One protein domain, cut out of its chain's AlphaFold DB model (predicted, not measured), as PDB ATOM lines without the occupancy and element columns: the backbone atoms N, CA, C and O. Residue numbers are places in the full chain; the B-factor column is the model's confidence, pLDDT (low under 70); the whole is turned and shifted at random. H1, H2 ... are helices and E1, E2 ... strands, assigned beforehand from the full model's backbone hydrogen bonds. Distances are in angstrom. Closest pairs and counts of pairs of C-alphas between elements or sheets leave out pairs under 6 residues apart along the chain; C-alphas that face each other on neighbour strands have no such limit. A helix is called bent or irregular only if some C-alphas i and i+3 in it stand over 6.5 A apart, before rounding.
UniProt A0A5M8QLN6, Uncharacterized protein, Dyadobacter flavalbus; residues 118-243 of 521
ATOM      1  N   ARG A 118      -8.756-116.327 501.555       78.69
ATOM      2  CA  ARG A 118      -9.097-116.536 502.967       78.69
ATOM      3  C   ARG A 118      -8.220-115.719 503.924       78.69
ATOM      4  O   ARG A 118      -8.719-115.249 504.937       78.69
ATOM      5  N   TYR A 119      -6.926-115.586 503.629       79.25
ATOM      6  CA  TYR A 119      -6.030-114.751 504.429       79.25
ATOM      7  C   TYR A 119      -6.274-113.266 504.159       79.25
ATOM      8  O   TYR A 119      -6.324-112.489 505.105       79.25
ATOM      9  N   TYR A 120      -6.491-112.880 502.899       85.19
ATOM     10  CA  TYR A 120      -6.833-111.508 502.519       85.19
ATOM     11  C   TYR A 120      -8.052-110.981 503.292       85.19
ATOM     12  O   TYR A 120      -7.974-109.907 503.875       85.19
ATOM     13  N   ASN A 121      -9.116-111.781 503.412       84.81
ATOM     14  CA  ASN A 121     -10.335-111.410 504.145       84.81
ATOM     15  C   ASN A 121     -10.132-111.295 505.671       84.81
ATOM     16  O   ASN A 121     -11.022-110.829 506.374       84.81
ATOM     17  N   SER A 122      -8.982-111.728 506.200       83.50
ATOM     18  CA  SER A 122      -8.608-111.540 507.611       83.50
ATOM     19  C   SER A 122      -7.719-110.317 507.861       83.50
ATOM     20  O   SER A 122      -7.406-110.023 509.013       83.50
ATOM     21  N   LEU A 123      -7.292-109.623 506.800       83.75
ATOM     22  CA  LEU A 123      -6.432-108.445 506.883       83.75
ATOM     23  C   LEU A 123      -7.216-107.188 507.267       83.75
ATOM     24  O   LEU A 123      -8.405-107.051 506.983       83.75
ATOM     25  N   THR A 124      -6.511-106.219 507.848       91.69
ATOM     26  CA  THR A 124      -7.039-104.861 508.028       91.69
ATOM     27  C   THR A 124      -7.190-104.147 506.681       91.69
ATOM     28  O   THR A 124      -6.507-104.468 505.709       91.69
ATOM     29  N   GLU A 125      -8.048-103.125 506.596       93.38
ATOM     30  CA  GLU A 125      -8.207-102.339 505.360       93.38
ATOM     31  C   GLU A 125      -6.882-101.730 504.871       93.38
ATOM     32  O   GLU A 125      -6.601-101.749 503.674       93.38
ATOM     33  N   ALA A 126      -6.037-101.245 505.787       92.44
ATOM     34  CA  ALA A 126      -4.724-100.701 505.445       92.44
ATOM     35  C   ALA A 126      -3.850-101.747 504.731       92.44
ATOM     36  O   ALA A 126      -3.314-101.480 503.656       92.44
ATOM     37  N   GLU A 127      -3.785-102.967 505.266       86.56
ATOM     38  CA  GLU A 127      -3.056-104.082 504.650       86.56
ATOM     39  C   GLU A 127      -3.694-104.518 503.318       86.56
ATOM     40  O   GLU A 127      -2.985-104.816 502.355       86.56
ATOM     41  N   ARG A 128      -5.028-104.503 503.205       89.62
ATOM     42  CA  ARG A 128      -5.734-104.789 501.943       89.62
ATOM     43  C   ARG A 128      -5.431-103.754 500.860       89.62
ATOM     44  O   ARG A 128      -5.236-104.127 499.698       89.62
ATOM     45  N   ARG A 129      -5.329-102.471 501.222       93.81
ATOM     46  CA  ARG A 129      -4.898-101.389 500.317       93.81
ATOM     47  C   ARG A 129      -3.452-101.572 499.867       93.81
ATOM     48  O   ARG A 129      -3.149-101.301 498.704       93.81
ATOM     49  N   GLU A 130      -2.574-102.086 500.730       89.19
ATOM     50  CA  GLU A 130      -1.213-102.459 500.328       89.19
ATOM     51  C   GLU A 130      -1.220-103.593 499.296       89.19
ATOM     52  O   GLU A 130      -0.560-103.470 498.262       89.19
ATOM     53  N   VAL A 131      -2.012-104.652 499.514       86.81
ATOM     54  CA  VAL A 131      -2.168-105.748 498.540       86.81
ATOM     55  C   VAL A 131      -2.632-105.211 497.185       86.81
ATOM     56  O   VAL A 131      -2.000-105.493 496.165       86.81
ATOM     57  N   TYR A 132      -3.685-104.389 497.168       93.94
ATOM     58  CA  TYR A 132      -4.193-103.736 495.960       93.94
ATOM     59  C   TYR A 132      -3.118-102.896 495.253       93.94
ATOM     60  O   TYR A 132      -2.847-103.090 494.065       93.94
ATOM     61  N   GLY A 133      -2.449-102.001 495.985       91.88
ATOM     62  CA  GLY A 133      -1.441-101.105 495.418       91.88
ATOM     63  C   GLY A 133      -0.225-101.847 494.860       91.88
ATOM     64  O   GLY A 133       0.419-101.390 493.915       91.88
ATOM     65  N   VAL A 134       0.108-103.006 495.420       88.50
ATOM     66  CA  VAL A 134       1.188-103.860 494.922       88.50
ATOM     67  C   VAL A 134       0.772-104.628 493.666       88.50
ATOM     68  O   VAL A 134       1.548-104.686 492.710       88.50
ATOM     69  N   VAL A 135      -0.451-105.167 493.620       89.88
ATOM     70  CA  VAL A 135      -0.997-105.820 492.417       89.88
ATOM     71  C   VAL A 135      -1.054-104.833 491.248       89.88
ATOM     72  O   VAL A 135      -0.553-105.146 490.167       89.88
ATOM     73  N   LEU A 136      -1.572-103.620 491.469       91.94
ATOM     74  CA  LEU A 136      -1.636-102.592 490.428       91.94
ATOM     75  C   LEU A 136      -0.260-102.140 489.946       91.94
ATOM     76  O   LEU A 136      -0.045-102.066 488.739       91.94
ATOM     77  N   ARG A 137       0.690-101.890 490.858       90.00
ATOM     78  CA  ARG A 137       2.070-101.546 490.471       90.00
ATOM     79  C   ARG A 137       2.720-102.630 489.622       90.00
ATOM     80  O   ARG A 137       3.534-102.325 488.754       90.00
ATOM     81  N   ARG A 138       2.388-103.899 489.869       88.06
ATOM     82  CA  ARG A 138       2.895-105.002 489.052       88.06
ATOM     83  C   ARG A 138       2.223-105.043 487.678       88.06
ATOM     84  O   ARG A 138       2.916-105.270 486.690       88.06
ATOM     85  N   LEU A 139       0.916-104.790 487.601       90.00
ATOM     86  CA  LEU A 139       0.182-104.692 486.333       90.00
ATOM     87  C   LEU A 139       0.652-103.513 485.469       90.00
ATOM     88  O   LEU A 139       0.854-103.683 484.271       90.00
ATOM     89  N   SER A 140       0.915-102.347 486.061       88.56
ATOM     90  CA  SER A 140       1.388-101.161 485.328       88.56
ATOM     91  C   SER A 140       2.812-101.302 484.779       88.56
ATOM     92  O   SER A 140       3.265-100.465 484.003       88.56
ATOM     93  N   LYS A 141       3.539-102.341 485.205       87.56
ATOM     94  CA  LYS A 141       4.890-102.694 484.747       87.56
ATOM     95  C   LYS A 141       4.898-103.919 483.834       87.56
ATOM     96  O   LYS A 141       5.952-104.520 483.632       87.56
ATOM     97  N   LEU A 142       3.737-104.334 483.327       89.19
ATOM     98  CA  LEU A 142       3.688-105.383 482.319       89.19
ATOM     99  C   LEU A 142       4.488-104.946 481.094       89.19
ATOM    100  O   LEU A 142       4.235-103.890 480.520       89.19
ATOM    101  N   ASP A 143       5.447-105.784 480.720       86.12
ATOM    102  CA  ASP A 143       6.180-105.645 479.473       86.12
ATOM    103  C   ASP A 143       5.383-106.334 478.364       86.12
ATOM    104  O   ASP A 143       5.136-107.545 478.425       86.12
ATOM    105  N   ILE A 144       4.949-105.546 477.381       87.94
ATOM    106  CA  ILE A 144       4.228-106.009 476.190       87.94
ATOM    107  C   ILE A 144       5.099-105.985 474.925       87.94
ATOM    108  O   ILE A 144       4.613-106.313 473.847       87.94
ATOM    109  N   ARG A 145       6.403-105.686 475.030       82.38
ATOM    110  CA  ARG A 145       7.323-105.590 473.877       82.38
ATOM    111  C   ARG A 145       7.549-106.896 473.129       82.38
ATOM    112  O   ARG A 145       8.046-106.896 472.014       82.38
ATOM    113  N   HIS A 146       7.191-108.020 473.734       78.81
ATOM    114  CA  HIS A 146       7.245-109.325 473.086       78.81
ATOM    115  C   HIS A 146       6.041-109.592 472.165       78.81
ATOM    116  O   HIS A 146       6.060-110.591 471.452       78.81
ATOM    117  N   LEU A 147       4.997-108.750 472.188       75.44
ATOM    118  CA  LEU A 147       3.823-108.903 471.319       75.44
ATOM    119  C   LEU A 147       4.102-108.422 469.883       75.44
ATOM    120  O   LEU A 147       3.553-108.976 468.937       75.44
ATOM    121  N   GLY A 148       5.022-107.476 469.695       69.12
ATOM    122  CA  GLY A 148       5.396-106.967 468.375       69.12
ATOM    123  C   GLY A 148       6.519-105.935 468.447       69.12
ATOM    124  O   GLY A 148       7.080-105.688 469.510       69.12
ATOM    125  N   GLN A 149       6.852-105.319 467.315       59.47
ATOM    126  CA  GLN A 149       7.821-104.222 467.244       59.47
ATOM    127  C   GLN A 149       7.147-102.959 466.695       59.47
ATOM    128  O   GLN A 149       6.339-103.051 465.776       59.47
ATOM    129  N   GLY A 150       7.501-101.785 467.229       72.62
ATOM    130  CA  GLY A 150       7.112-100.482 466.673       72.62
ATOM    131  C   GLY A 150       6.105 -99.677 467.505       72.62
ATOM    132  O   GLY A 150       5.785-100.025 468.641       72.62
ATOM    133  N   GLY A 151       5.600 -98.589 466.909       80.31
ATOM    134  CA  GLY A 151       4.831 -97.542 467.597       80.31
ATOM    135  C   GLY A 151       3.508 -97.985 468.234       80.31
ATOM    136  O   GLY A 151       3.073 -97.369 469.200       80.31
ATOM    137  N   LEU A 152       2.895 -99.083 467.771       83.62
ATOM    138  CA  LEU A 152       1.668 -99.630 468.370       83.62
ATOM    139  C   LEU A 152       1.904-100.129 469.806       83.62
ATOM    140  O   LEU A 152       1.089 -99.902 470.699       83.62
ATOM    141  N   VAL A 153       3.032-100.806 470.037       87.38
ATOM    142  CA  VAL A 153       3.394-101.329 471.360       87.38
ATOM    143  C   VAL A 153       3.677-100.177 472.316       87.38
ATOM    144  O   VAL A 153       3.177-100.185 473.441       87.38
ATOM    145  N   ASP A 154       4.428 -99.175 471.858       88.75
ATOM    146  CA  ASP A 154       4.732 -97.981 472.650       88.75
ATOM    147  C   ASP A 154       3.441 -97.228 473.003       88.75
ATOM    148  O   ASP A 154       3.213 -96.896 474.169       88.75
ATOM    149  N   PHE A 155       2.521 -97.096 472.040       90.19
ATOM    150  CA  PHE A 155       1.203 -96.513 472.268       90.19
ATOM    151  C   PHE A 155       0.432 -97.234 473.385       90.19
ATOM    152  O   PHE A 155      -0.063 -96.580 474.307       90.19
ATOM    153  N   PHE A 156       0.340 -98.570 473.355       91.19
ATOM    154  CA  PHE A 156      -0.360 -99.328 474.401       91.19
ATOM    155  C   PHE A 156       0.374 -99.309 475.745       91.19
ATOM    156  O   PHE A 156      -0.275 -99.291 476.795       91.19
ATOM    157  N   GLN A 157       1.705 -99.276 475.746       91.69
ATOM    158  CA  GLN A 157       2.483 -99.175 476.976       91.69
ATOM    159  C   GLN A 157       2.180 -97.851 477.701       91.69
ATOM    160  O   GLN A 157       1.927 -97.855 478.910       91.69
ATOM    161  N   GLU A 158       2.150 -96.741 476.961       90.19
ATOM    162  CA  GLU A 158       1.964 -95.386 477.493       90.19
ATOM    163  C   GLU A 158       0.503 -95.043 477.807       90.19
ATOM    164  O   GLU A 158       0.208 -94.404 478.823       90.19
ATOM    165  N   ASN A 159      -0.432 -95.473 476.957       90.25
ATOM    166  CA  ASN A 159      -1.825 -95.036 477.046       90.25
ATOM    167  C   ASN A 159      -2.735 -96.039 477.753       90.25
ATOM    168  O   ASN A 159      -3.747 -95.633 478.325       90.25
ATOM    169  N   TYR A 160      -2.375 -97.324 477.768       92.19
ATOM    170  CA  TYR A 160      -3.200 -98.377 478.355       92.19
ATOM    171  C   TYR A 160      -2.558 -99.016 479.587       92.19
ATOM    172  O   TYR A 160      -3.101 -98.873 480.682       92.19
ATOM    173  N   ILE A 161      -1.390 -99.658 479.456       93.06
ATOM    174  CA  ILE A 161      -0.753-100.391 480.566       93.06
ATOM    175  C   ILE A 161      -0.463 -99.460 481.748       93.06
ATOM    176  O   ILE A 161      -0.811 -99.779 482.888       93.06
ATOM    177  N   ALA A 162       0.086 -98.271 481.484       88.44
ATOM    178  CA  ALA A 162       0.347 -97.264 482.513       88.44
ATOM    179  C   ALA A 162      -0.924 -96.776 483.240       88.44
ATOM    180  O   ALA A 162      -0.839 -96.271 484.360       88.44
ATOM    181  N   ARG A 163      -2.105 -96.934 482.626       89.62
ATOM    182  CA  ARG A 163      -3.392 -96.415 483.114       89.62
ATOM    183  C   ARG A 163      -4.361 -97.497 483.591       89.62
ATOM    184  O   ARG A 163      -5.483 -97.166 483.964       89.62
ATOM    185  N   LEU A 164      -3.941 -98.764 483.662       86.62
ATOM    186  CA  LEU A 164      -4.781 -99.889 484.108       86.62
ATOM    187  C   LEU A 164      -5.444 -99.668 485.481       86.62
ATOM    188  O   LEU A 164      -6.546-100.160 485.718       86.62
ATOM    189  N   GLY A 165      -4.818 -98.884 486.364       83.06
ATOM    190  CA  GLY A 165      -5.395 -98.512 487.660       83.06
ATOM    191  C   GLY A 165      -6.706 -97.717 487.573       83.06
ATOM    192  O   GLY A 165      -7.453 -97.692 488.543       83.06
ATOM    193  N   LEU A 166      -7.031 -97.110 486.424       83.12
ATOM    194  CA  LEU A 166      -8.321 -96.441 486.209       83.12
ATOM    195  C   LEU A 166      -9.484 -97.434 486.071       83.12
ATOM    196  O   LEU A 166     -10.622 -97.095 486.383       83.12
ATOM    197  N   ALA A 167      -9.206 -98.655 485.609       85.75
ATOM    198  CA  ALA A 167     -10.233 -99.660 485.347       85.75
ATOM    199  C   ALA A 167     -10.567-100.510 486.588       85.75
ATOM    200  O   ALA A 167     -11.660-101.074 486.696       85.75
ATOM    201  N   ILE A 168      -9.628-100.589 487.536       90.19
ATOM    202  CA  ILE A 168      -9.702-101.431 488.732       90.19
ATOM    203  C   ILE A 168      -9.536-100.525 489.951       90.19
ATOM    204  O   ILE A 168      -8.412-100.267 490.369       90.19
ATOM    205  N   SER A 169     -10.643-100.040 490.516       91.50
ATOM    206  CA  SER A 169     -10.599 -99.286 491.774       91.50
ATOM    207  C   SER A 169     -10.392-100.220 492.970       91.50
ATOM    208  O   SER A 169     -10.667-101.423 492.888       91.50
ATOM    209  N   PHE A 170      -9.942 -99.661 494.096       94.31
ATOM    210  CA  PHE A 170      -9.778-100.419 495.336       94.31
ATOM    211  C   PHE A 170     -11.105-101.035 495.789       94.31
ATOM    212  O   PHE A 170     -11.145-102.202 496.146       94.31
ATOM    213  N   GLU A 171     -12.196-100.282 495.698       94.50
ATOM    214  CA  GLU A 171     -13.522-100.697 496.157       94.50
ATOM    215  C   GLU A 171     -14.033-101.905 495.365       94.50
ATOM    216  O   GLU A 171     -14.589-102.832 495.942       94.50
ATOM    217  N   ARG A 172     -13.808-101.935 494.043       92.88
ATOM    218  CA  ARG A 172     -14.182-103.096 493.216       92.88
ATOM    219  C   ARG A 172     -13.269-104.286 493.474       92.88
ATOM    220  O   ARG A 172     -13.752-105.410 493.540       92.88
ATOM    221  N   PHE A 173     -11.968-104.038 493.624       94.62
ATOM    222  CA  PHE A 173     -10.992-105.070 493.962       94.62
ATOM    223  C   PHE A 173     -11.331-105.762 495.286       94.62
ATOM    224  O   PHE A 173     -11.372-106.990 495.336       94.62
ATOM    225  N   ASP A 174     -11.613-104.974 496.324       95.81
ATOM    226  CA  ASP A 174     -11.966-105.466 497.653       95.81
ATOM    227  C   ASP A 174     -13.311-106.200 497.617       95.81
ATOM    228  O   ASP A 174     -13.390-107.350 498.037       95.81
ATOM    229  N   TYR A 175     -14.327-105.616 496.968       94.94
ATOM    230  CA  TYR A 175     -15.626-106.264 496.772       94.94
ATOM    231  C   TYR A 175     -15.506-107.635 496.088       94.94
ATOM    232  O   TYR A 175     -16.130-108.601 496.520       94.94
ATOM    233  N   TRP A 176     -14.706-107.756 495.025       95.31
ATOM    234  CA  TRP A 176     -14.519-109.039 494.342       95.31
ATOM    235  C   TRP A 176     -13.852-110.088 495.230       95.31
ATOM    236  O   TRP A 176     -14.226-111.254 495.163       95.31
ATOM    237  N   LEU A 177     -12.890-109.691 496.064       93.62
ATOM    238  CA  LEU A 177     -12.173-110.605 496.952       93.62
ATOM    239  C   LEU A 177     -12.988-111.007 498.186       93.62
ATOM    240  O   LEU A 177     -12.957-112.176 498.569       93.62
ATOM    241  N   GLU A 178     -13.750-110.081 498.770       92.00
ATOM    242  CA  GLU A 178     -14.657-110.374 499.886       92.00
ATOM    243  C   GLU A 178     -15.740-111.386 499.486       92.00
ATOM    244  O   GLU A 178     -16.118-112.235 500.291       92.00
ATOM    245  N   ASN A 179     -16.194-111.329 498.229       92.00
ATOM    246  CA  ASN A 179     -17.224-112.214 497.678       92.00
ATOM    247  C   ASN A 179     -16.660-113.431 496.920       92.00
ATOM    248  O   ASN A 179     -17.422-114.163 496.291       92.00
ATOM    249  N   SER A 180     -15.342-113.649 496.942       91.88
ATOM    250  CA  SER A 180     -14.691-114.767 496.252       91.88
ATOM    251  C   SER A 180     -14.558-115.985 497.166       91.88
ATOM    252  O   SER A 180     -14.056-115.889 498.288       91.88
ATOM    253  N   GLU A 181     -14.918-117.167 496.661       90.44
ATOM    254  CA  GLU A 181     -14.700-118.454 497.337       90.44
ATOM    255  C   GLU A 181     -13.450-119.181 496.811       90.44
ATOM    256  O   GLU A 181     -13.150-120.326 497.181       90.44
ATOM    257  N   SER A 182     -12.685-118.526 495.935       87.56
ATOM    258  CA  SER A 182     -11.560-119.152 495.258       87.56
ATOM    259  C   SER A 182     -10.454-119.554 496.237       87.56
ATOM    260  O   SER A 182     -10.039-118.824 497.139       87.56
ATOM    261  N   ARG A 183      -9.891-120.746 496.012       83.00
ATOM    262  CA  ARG A 183      -8.721-121.250 496.756       83.00
ATOM    263  C   ARG A 183      -7.401-120.679 496.239       83.00
ATOM    264  O   ARG A 183      -6.331-121.053 496.722       83.00
ATOM    265  N   HIS A 184      -7.461-119.830 495.219       84.62
ATOM    266  CA  HIS A 184      -6.291-119.217 494.613       84.62
ATOM    267  C   HIS A 184      -5.777-118.016 495.416       84.62
ATOM    268  O   HIS A 184      -6.374-117.557 496.390       84.62
ATOM    269  N   TYR A 185      -4.609-117.529 495.000       85.12
ATOM    270  CA  TYR A 185      -3.978-116.347 495.571       85.12
ATOM    271  C   TYR A 185      -4.403-115.092 494.806       85.12
ATOM    272  O   TYR A 185      -4.622-115.152 493.591       85.12
ATOM    273  N   THR A 186      -4.423-113.944 495.482       84.62
ATOM    274  CA  THR A 186      -4.697-112.627 494.886       84.62
ATOM    275  C   THR A 186      -3.808-112.369 493.666       84.62
ATOM    276  O   THR A 186      -4.306-112.041 492.590       84.62
ATOM    277  N   GLY A 187      -2.504-112.651 493.759       81.94
ATOM    278  CA  GLY A 187      -1.578-112.520 492.628       81.94
ATOM    279  C   GLY A 187      -1.839-113.501 491.476       81.94
ATOM    280  O   GLY A 187      -1.496-113.221 490.327       81.94
ATOM    281  N   THR A 188      -2.477-114.646 491.730       84.62
ATOM    282  CA  THR A 188      -2.898-115.558 490.658       84.62
ATOM    283  C   THR A 188      -4.093-114.986 489.903       84.62
ATOM    284  O   THR A 188      -4.043-114.912 488.677       84.62
ATOM    285  N   LEU A 189      -5.141-114.580 490.623       89.25
ATOM    286  CA  LEU A 189      -6.409-114.153 490.029       89.25
ATOM    287  C   LEU A 189      -6.315-112.776 489.368       89.25
ATOM    288  O   LEU A 189      -6.827-112.599 488.270       89.25
ATOM    289  N   PHE A 190      -5.616-111.831 489.995       92.88
ATOM    290  CA  PHE A 190      -5.591-110.435 489.550       92.88
ATOM    291  C   PHE A 190      -4.371-110.059 488.713       92.88
ATOM    292  O   PHE A 190      -4.387-109.029 488.050       92.88
ATOM    293  N   TYR A 191      -3.314-110.875 488.711       90.38
ATOM    294  CA  TYR A 191      -2.124-110.609 487.901       90.38
ATOM    295  C   TYR A 191      -1.815-111.740 486.928       90.38
ATOM    296  O   TYR A 191      -1.782-111.502 485.729       90.38
ATOM    297  N   SER A 192      -1.602-112.976 487.389       86.31
ATOM    298  CA  SER A 192      -1.158-114.053 486.489       86.31
ATOM    299  C   SER A 192      -2.193-114.383 485.409       86.31
ATOM    300  O   SER A 192      -1.839-114.461 484.229       86.31
ATOM    301  N   LYS A 193      -3.463-114.556 485.800       90.62
ATOM    302  CA  LYS A 193      -4.565-114.810 484.861       90.62
ATOM    303  C   LYS A 193      -4.889-113.561 484.039       90.62
ATOM    304  O   LYS A 193      -4.896-113.644 482.814       90.62
ATOM    305  N   PHE A 194      -5.006-112.403 484.688       93.62
ATOM    306  CA  PHE A 194      -5.315-111.156 483.986       93.62
ATOM    307  C   PHE A 194      -4.259-110.760 482.958       93.62
ATOM    308  O   PHE A 194      -4.597-110.400 481.841       93.62
ATOM    309  N   ARG A 195      -2.967-110.927 483.266       92.12
ATOM    310  CA  ARG A 195      -1.872-110.713 482.313       92.12
ATOM    311  C   ARG A 195      -2.057-111.532 481.037       92.12
ATOM    312  O   ARG A 195      -1.831-111.013 479.952       92.12
ATOM    313  N   LYS A 196      -2.446-112.807 481.156       90.44
ATOM    314  CA  LYS A 196      -2.698-113.656 479.981       90.44
ATOM    315  C   LYS A 196      -3.865-113.123 479.159       90.44
ATOM    316  O   LYS A 196      -3.782-113.120 477.939       90.44
ATOM    317  N   ASN A 197      -4.920-112.672 479.831       91.44
ATOM    318  CA  ASN A 197      -6.075-112.088 479.171       91.44
ATOM    319  C   ASN A 197      -5.710-110.761 478.475       91.44
ATOM    320  O   ASN A 197      -5.952-110.649 477.284       91.44
ATOM    321  N   ILE A 198      -4.979-109.847 479.129       91.38
ATOM    322  CA  ILE A 198      -4.428-108.628 478.505       91.38
ATOM    323  C   ILE A 198      -3.625-108.958 477.242       91.38
ATOM    324  O   ILE A 198      -3.821-108.328 476.209       91.38
ATOM    325  N   TYR A 199      -2.717-109.934 477.311       90.50
ATOM    326  CA  TYR A 199      -1.916-110.323 476.147       90.50
ATOM    327  C   TYR A 199      -2.766-110.898 475.011       90.50
ATOM    328  O   TYR A 199      -2.433-110.675 473.851       90.50
ATOM    329  N   SER A 200      -3.850-111.610 475.330       87.94
ATOM    330  CA  SER A 200      -4.807-112.092 474.331       87.94
ATOM    331  C   SER A 200      -5.489-110.926 473.620       87.94
ATOM    332  O   SER A 200      -5.410-110.838 472.400       87.94
ATOM    333  N   GLU A 201      -6.064-109.988 474.379       87.12
ATOM    334  CA  GLU A 201      -6.777-108.833 473.818       87.12
ATOM    335  C   GLU A 201      -5.848-107.949 472.974       87.12
ATOM    336  O   GLU A 201      -6.173-107.584 471.849       87.12
ATOM    337  N   LEU A 202      -4.641-107.644 473.468       88.00
ATOM    338  CA  LEU A 202      -3.672-106.838 472.715       88.00
ATOM    339  C   LEU A 202      -3.215-107.526 471.424       88.00
ATOM    340  O   LEU A 202      -2.984-106.853 470.420       88.00
ATOM    341  N   ARG A 203      -3.106-108.859 471.428       84.94
ATOM    342  CA  ARG A 203      -2.777-109.622 470.223       84.94
ATOM    343  C   ARG A 203      -3.906-109.565 469.196       84.94
ATOM    344  O   ARG A 203      -3.622-109.447 468.009       84.94
ATOM    345  N   GLU A 204      -5.161-109.626 469.628       81.31
ATOM    346  CA  GLU A 204      -6.311-109.454 468.732       81.31
ATOM    347  C   GLU A 204      -6.341-108.050 468.117       81.31
ATOM    348  O   GLU A 204      -6.529-107.919 466.908       81.31
ATOM    349  N   ILE A 205      -6.050-107.010 468.907       81.69
ATOM    350  CA  ILE A 205      -5.914-105.637 468.393       81.69
ATOM    351  C   ILE A 205      -4.818-105.548 467.343       81.69
ATOM    352  O   ILE A 205      -5.000-104.900 466.318       81.69
ATOM    353  N   GLN A 206      -3.672-106.165 467.606       82.62
ATOM    354  CA  GLN A 206      -2.552-106.133 466.682       82.62
ATOM    355  C   GLN A 206      -2.911-106.798 465.351       82.62
ATOM    356  O   GLN A 206      -2.703-106.189 464.305       82.62
ATOM    357  N   LEU A 207      -3.514-107.991 465.388       80.12
ATOM    358  CA  LEU A 207      -3.996-108.676 464.184       80.12
ATOM    359  C   LEU A 207      -5.015-107.822 463.419       80.12
ATOM    360  O   LEU A 207      -5.025-107.810 462.189       80.12
ATOM    361  N   LEU A 208      -5.859-107.082 464.137       73.50
ATOM    362  CA  LEU A 208      -6.810-106.168 463.521       73.50
ATOM    363  C   LEU A 208      -6.123-104.956 462.884       73.50
ATOM    364  O   LEU A 208      -6.479-104.558 461.777       73.50
ATOM    365  N   ASN A 209      -5.143-104.373 463.568       77.81
ATOM    366  CA  ASN A 209      -4.374-103.251 463.056       77.81
ATOM    367  C   ASN A 209      -3.611-103.630 461.783       77.81
ATOM    368  O   ASN A 209      -3.589-102.859 460.833       77.81
ATOM    369  N   GLU A 210      -3.051-104.838 461.733       77.00
ATOM    370  CA  GLU A 210      -2.406-105.382 460.532       77.00
ATOM    371  C   GLU A 210      -3.390-105.547 459.360       77.00
ATOM    372  O   GLU A 210      -2.990-105.433 458.204       77.00
ATOM    373  N   ALA A 211      -4.678-105.784 459.640       68.94
ATOM    374  CA  ALA A 211      -5.701-105.994 458.618       68.94
ATOM    375  C   ALA A 211      -6.376-104.705 458.112       68.94
ATOM    376  O   ALA A 211      -6.852-104.685 456.977       68.94
ATOM    377  N   VAL A 212      -6.490-103.666 458.946       67.69
ATOM    378  CA  VAL A 212      -7.320-102.475 458.649       67.69
ATOM    379  C   VAL A 212      -6.561-101.149 458.810       67.69
ATOM    380  O   VAL A 212      -7.126-100.106 458.518       67.69
ATOM    381  N   ASP A 213      -5.303-101.173 459.257       72.94
ATOM    382  CA  ASP A 213      -4.458 -99.993 459.505       72.94
ATOM    383  C   ASP A 213      -5.158 -98.924 460.370       72.94
ATOM    384  O   ASP A 213      -5.701 -97.924 459.898       72.94
ATOM    385  N   LEU A 214      -5.229 -99.175 461.681       75.12
ATOM    386  CA  LEU A 214      -5.954 -98.308 462.604       75.12
ATOM    387  C   LEU A 214      -5.152 -97.034 462.897       75.12
ATOM    388  O   LEU A 214      -4.078 -97.070 463.488       75.12
ATOM    389  N   HIS A 215      -5.736 -95.882 462.576       78.81
ATOM    390  CA  HIS A 215      -5.220 -94.578 463.003       78.81
ATOM    391  C   HIS A 215      -5.302 -94.349 464.529       78.81
ATOM    392  O   HIS A 215      -6.114 -94.960 465.229       78.81
ATOM    393  N   ASP A 216      -4.528 -93.382 465.037       77.62
ATOM    394  CA  ASP A 216      -4.421 -93.034 466.469       77.62
ATOM    395  C   ASP A 216      -5.770 -92.786 467.164       77.62
ATOM    396  O   ASP A 216      -5.946 -93.122 468.339       77.62
ATOM    397  N   TYR A 217      -6.748 -92.226 466.446       80.00
ATOM    398  CA  TYR A 217      -8.106 -92.029 466.957       80.00
ATOM    399  C   TYR A 217      -8.793 -93.364 467.297       80.00
ATOM    400  O   TYR A 217      -9.348 -93.521 468.388       80.00
ATOM    401  N   HIS A 218      -8.701 -94.354 466.406       80.50
ATOM    402  CA  HIS A 218      -9.263 -95.689 466.608       80.50
ATOM    403  C   HIS A 218      -8.582 -96.408 467.775       80.50
ATOM    404  O   HIS A 218      -9.254 -96.978 468.639       80.50
ATOM    405  N   LEU A 219      -7.251 -96.325 467.842       85.12
ATOM    406  CA  LEU A 219      -6.466 -96.885 468.942       85.12
ATOM    407  C   LEU A 219      -6.839 -96.234 470.282       85.12
ATOM    408  O   LEU A 219      -7.022 -96.925 471.285       85.12
ATOM    409  N   SER A 220      -7.054 -94.918 470.298       85.50
ATOM    410  CA  SER A 220      -7.513 -94.189 471.485       85.50
ATOM    411  C   SER A 220      -8.906 -94.634 471.943       85.50
ATOM    412  O   SER A 220      -9.146 -94.796 473.144       85.50
ATOM    413  N   LEU A 221      -9.825 -94.892 471.007       84.19
ATOM    414  CA  LEU A 221     -11.165 -95.389 471.318       84.19
ATOM    415  C   LEU A 221     -11.122 -96.805 471.919       84.19
ATOM    416  O   LEU A 221     -11.829 -97.078 472.896       84.19
ATOM    417  N   LEU A 222     -10.248 -97.677 471.406       84.81
ATOM    418  CA  LEU A 222      -9.998 -99.005 471.974       84.81
ATOM    419  C   LEU A 222      -9.464 -98.926 473.400       84.81
ATOM    420  O   LEU A 222     -10.029 -99.543 474.303       84.81
ATOM    421  N   VAL A 223      -8.442 -98.101 473.633       89.50
ATOM    422  CA  VAL A 223      -7.897 -97.875 474.978       89.50
ATOM    423  C   VAL A 223      -8.983 -97.374 475.927       89.50
ATOM    424  O   VAL A 223      -9.133 -97.903 477.029       89.50
ATOM    425  N   SER A 224      -9.803 -96.411 475.494       86.50
ATOM    426  CA  SER A 224     -10.907 -95.899 476.313       86.50
ATOM    427  C   SER A 224     -11.924 -96.986 476.679       86.50
ATOM    428  O   SER A 224     -12.525 -96.935 477.749       86.50
ATOM    429  N   THR A 225     -12.104 -97.987 475.816       85.44
ATOM    430  CA  THR A 225     -13.012 -99.114 476.041       85.44
ATOM    431  C   THR A 225     -12.413-100.128 477.007       85.44
ATOM    432  O   THR A 225     -13.098-100.550 477.939       85.44
ATOM    433  N   LEU A 226     -11.136-100.474 476.844       88.56
ATOM    434  CA  LEU A 226     -10.425-101.395 477.737       88.56
ATOM    435  C   LEU A 226     -10.241-100.827 479.150       88.56
ATOM    436  O   LEU A 226     -10.151-101.583 480.116       88.56
ATOM    437  N   LEU A 227     -10.205 -99.501 479.292       90.50
ATOM    438  CA  LEU A 227     -10.103 -98.836 480.592       90.50
ATOM    439  C   LEU A 227     -11.457 -98.617 481.283       90.50
ATOM    440  O   LEU A 227     -11.484 -98.165 482.429       90.50
ATOM    441  N   LYS A 228     -12.589 -98.935 480.637       88.94
ATOM    442  CA  LYS A 228     -13.899 -98.829 481.291       88.94
ATOM    443  C   LYS A 228     -14.034 -99.892 482.382       88.94
ATOM    444  O   LYS A 228     -13.865-101.077 482.096       88.94
ATOM    445  N   PRO A 229     -14.478 -99.514 483.596       86.94
ATOM    446  CA  PRO A 229     -14.753-100.474 484.660       86.94
ATOM    447  C   PRO A 229     -15.738-101.579 484.234       86.94
ATOM    448  O   PRO A 229     -15.602-102.730 484.643       86.94
ATOM    449  N   SER A 230     -16.725-101.264 483.392       85.12
ATOM    450  CA  SER A 230     -17.707-102.241 482.899       85.12
ATOM    451  C   SER A 230     -17.106-103.344 482.024       85.12
ATOM    452  O   SER A 230     -17.711-104.400 481.911       85.12
ATOM    453  N   SER A 231     -15.947-103.106 481.411       86.88
ATOM    454  CA  SER A 231     -15.307-104.052 480.490       86.88
ATOM    455  C   SER A 231     -14.560-105.171 481.210       86.88
ATOM    456  O   SER A 231     -14.206-106.165 480.584       86.88
ATOM    457  N   ILE A 232     -14.312-105.011 482.513       90.81
ATOM    458  CA  ILE A 232     -13.571-105.965 483.331       90.81
ATOM    459  C   ILE A 232     -14.538-106.694 484.260       90.81
ATOM    460  O   ILE A 232     -15.294-106.071 485.014       90.81
ATOM    461  N   LYS A 233     -14.459-108.023 484.236       92.38
ATOM    462  CA  LYS A 233     -15.168-108.922 485.139       92.38
ATOM    463  C   LYS A 233     -14.196-109.730 485.982       92.38
ATOM    464  O   LYS A 233     -12.999-109.817 485.707       92.38
ATOM    465  N   PHE A 234     -14.748-110.294 487.042       94.31
ATOM    466  CA  PHE A 234     -14.048-111.173 487.952       94.31
ATOM    467  C   PHE A 234     -14.898-112.413 488.196       94.31
ATOM    468  O   PHE A 234     -16.100-112.302 488.445       94.31
ATOM    469  N   ASP A 235     -14.255-113.572 488.163       92.81
ATOM    470  CA  ASP A 235     -14.805-114.820 488.672       92.81
ATOM    471  C   ASP A 235     -13.690-115.688 489.277       92.81
ATOM    472  O   ASP A 235     -12.499-115.512 489.007       92.81
ATOM    473  N   ASP A 236     -14.073-116.675 490.075       90.56
ATOM    474  CA  ASP A 236     -13.130-117.506 490.823       90.56
ATOM    475  C   ASP A 236     -12.266-118.428 489.943       90.56
ATOM    476  O   ASP A 236     -11.149-118.806 490.340       90.56
ATOM    477  N   ASN A 237     -12.747-118.761 488.739       88.56
ATOM    478  CA  ASN A 237     -12.103-119.670 487.796       88.56
ATOM    479  C   ASN A 237     -11.195-118.939 486.809       88.56
ATOM    480  O   ASN A 237     -10.069-119.399 486.599       88.56
ATOM    481  N   PHE A 238     -11.605-117.807 486.235       87.38
ATOM    482  CA  PHE A 238     -10.768-117.046 485.298       87.38
ATOM    483  C   PHE A 238     -10.039-115.876 485.961       87.38
ATOM    484  O   PHE A 238      -9.051-115.386 485.414       87.38
ATOM    485  N   GLY A 239     -10.390-115.524 487.198       93.25
ATOM    486  CA  GLY A 239      -9.847-114.357 487.877       93.25
ATOM    487  C   GLY A 239     -10.334-113.078 487.213       93.25
ATOM    488  O   GLY A 239     -11.437-113.021 486.674       93.25
ATOM    489  N   LEU A 240      -9.500-112.044 487.239       94.31
ATOM    490  CA  LEU A 240      -9.793-110.798 486.549       94.31
ATOM    491  C   LEU A 240      -9.591-110.980 485.035       94.31
ATOM    492  O   LEU A 240      -8.536-111.459 484.609       94.31
ATOM    493  N   HIS A 241     -10.591-110.616 484.235       93.81
ATOM    494  CA  HIS A 241     -10.592-110.789 482.782       93.81
ATOM    495  C   HIS A 241     -11.501-109.768 482.082       93.81
ATOM    496  O   HIS A 241     -12.406-109.194 482.688       93.81
ATOM    497  N   TYR A 242     -11.259-109.548 480.794       90.00
ATOM    498  CA  TYR A 242     -12.121-108.769 479.918       90.00
ATOM    499  C   TYR A 242     -13.359-109.562 479.508       90.00
ATOM    500  O   TYR A 242     -13.288-110.757 479.224       90.00
ATOM    501  N   GLU A 243     -14.503-108.885 479.451       82.94
ATOM    502  CA  GLU A 243     -15.704-109.443 478.838       82.94
ATOM    503  C   GLU A 243     -15.535-109.459 477.312       82.94
ATOM    504  O   GLU A 243     -15.760-108.451 476.639       82.94
TER     505      GLU A 243
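What this domain is: This is residues 118 to 243 of the 521 residues of an uncharacterized protein of Dyadobacter flavalbus (UniProt A0A5M8QLN6). One long helix, H5, runs along one side of an elongated body, and the small hairpin E1-E2 packs on its first half, mainly through E2. H1 and then H3 and H2 run along another side, H4 crosses H1 near one end, and H6 folds back after H5 at the other end. The printed part has 126 residues, in the order H1 H2 H3 H4 H5 H6 E1 E2; it is mostly helix, with one antiparallel two-stranded sheet. It is compact, with a radius of gyration of the C-alphas of 15.4 A, and spans 49 by 25 by 25 A.

Where its parts are: E1 is residues 232 to 235 and E2 239 to 242, ending at C-alpha 242 (-12.121, -108.769, 479.918). H5, residues 186 to 212, measures 37.7 A; it is neither bent nor irregular, but only just: C-alphas 190 and 193 are 6.5 A apart. H1, residues 125 to 139, measures 20.9 A from C-alpha 125 (-8.207, -102.339, 505.360). H2 is 151 to 159, H3 161 to 166, H4 170 to 178 and H6 216 to 226. H3 is irregular, with C-alphas 162 and 165 7.8 A apart.

How they stand to each other: In the hairpin E1-E2, N 233 and O 241 are 2.8 A apart, within hydrogen-bond range. The closest C-alphas of H5 and E2, Leu 189 and Gly 239, are 4.1 A apart. The hub H1 touches H5 with residues 135 to 139 alone, closest C-alphas Leu 139 and Tyr 191 at 6.5 A, the same way at a shallow tilt of 32 degrees, only just short of steep. H1 touches H3 at Leu 136 and Gly 165, their closest C-alphas, 6.2 A, and H4 at Tyr 132 and Phe 170, 6.5 A, about perpendicular at 74 degrees. H2 and H6 only just touch, with 3 pairs of C-alphas within 8 A, the closest those of Asn 159 and Val 223, 7.0 A. Each O i to N i+4 pair is within range in H1, H2, H4 and H6, 20 of 23 in H5, and 0 of 2 in H3, where 2 of 3 O i to N i+3 pairs are.

The domain as a whole: The C-alphas farthest apart, Ser 122 and Val 212, are 49.8 A apart. The printed part has no cut, and the link H1 to H2, 11 residues, is long. Residues 148 to 149 and 211 to 212 have pLDDT under 70.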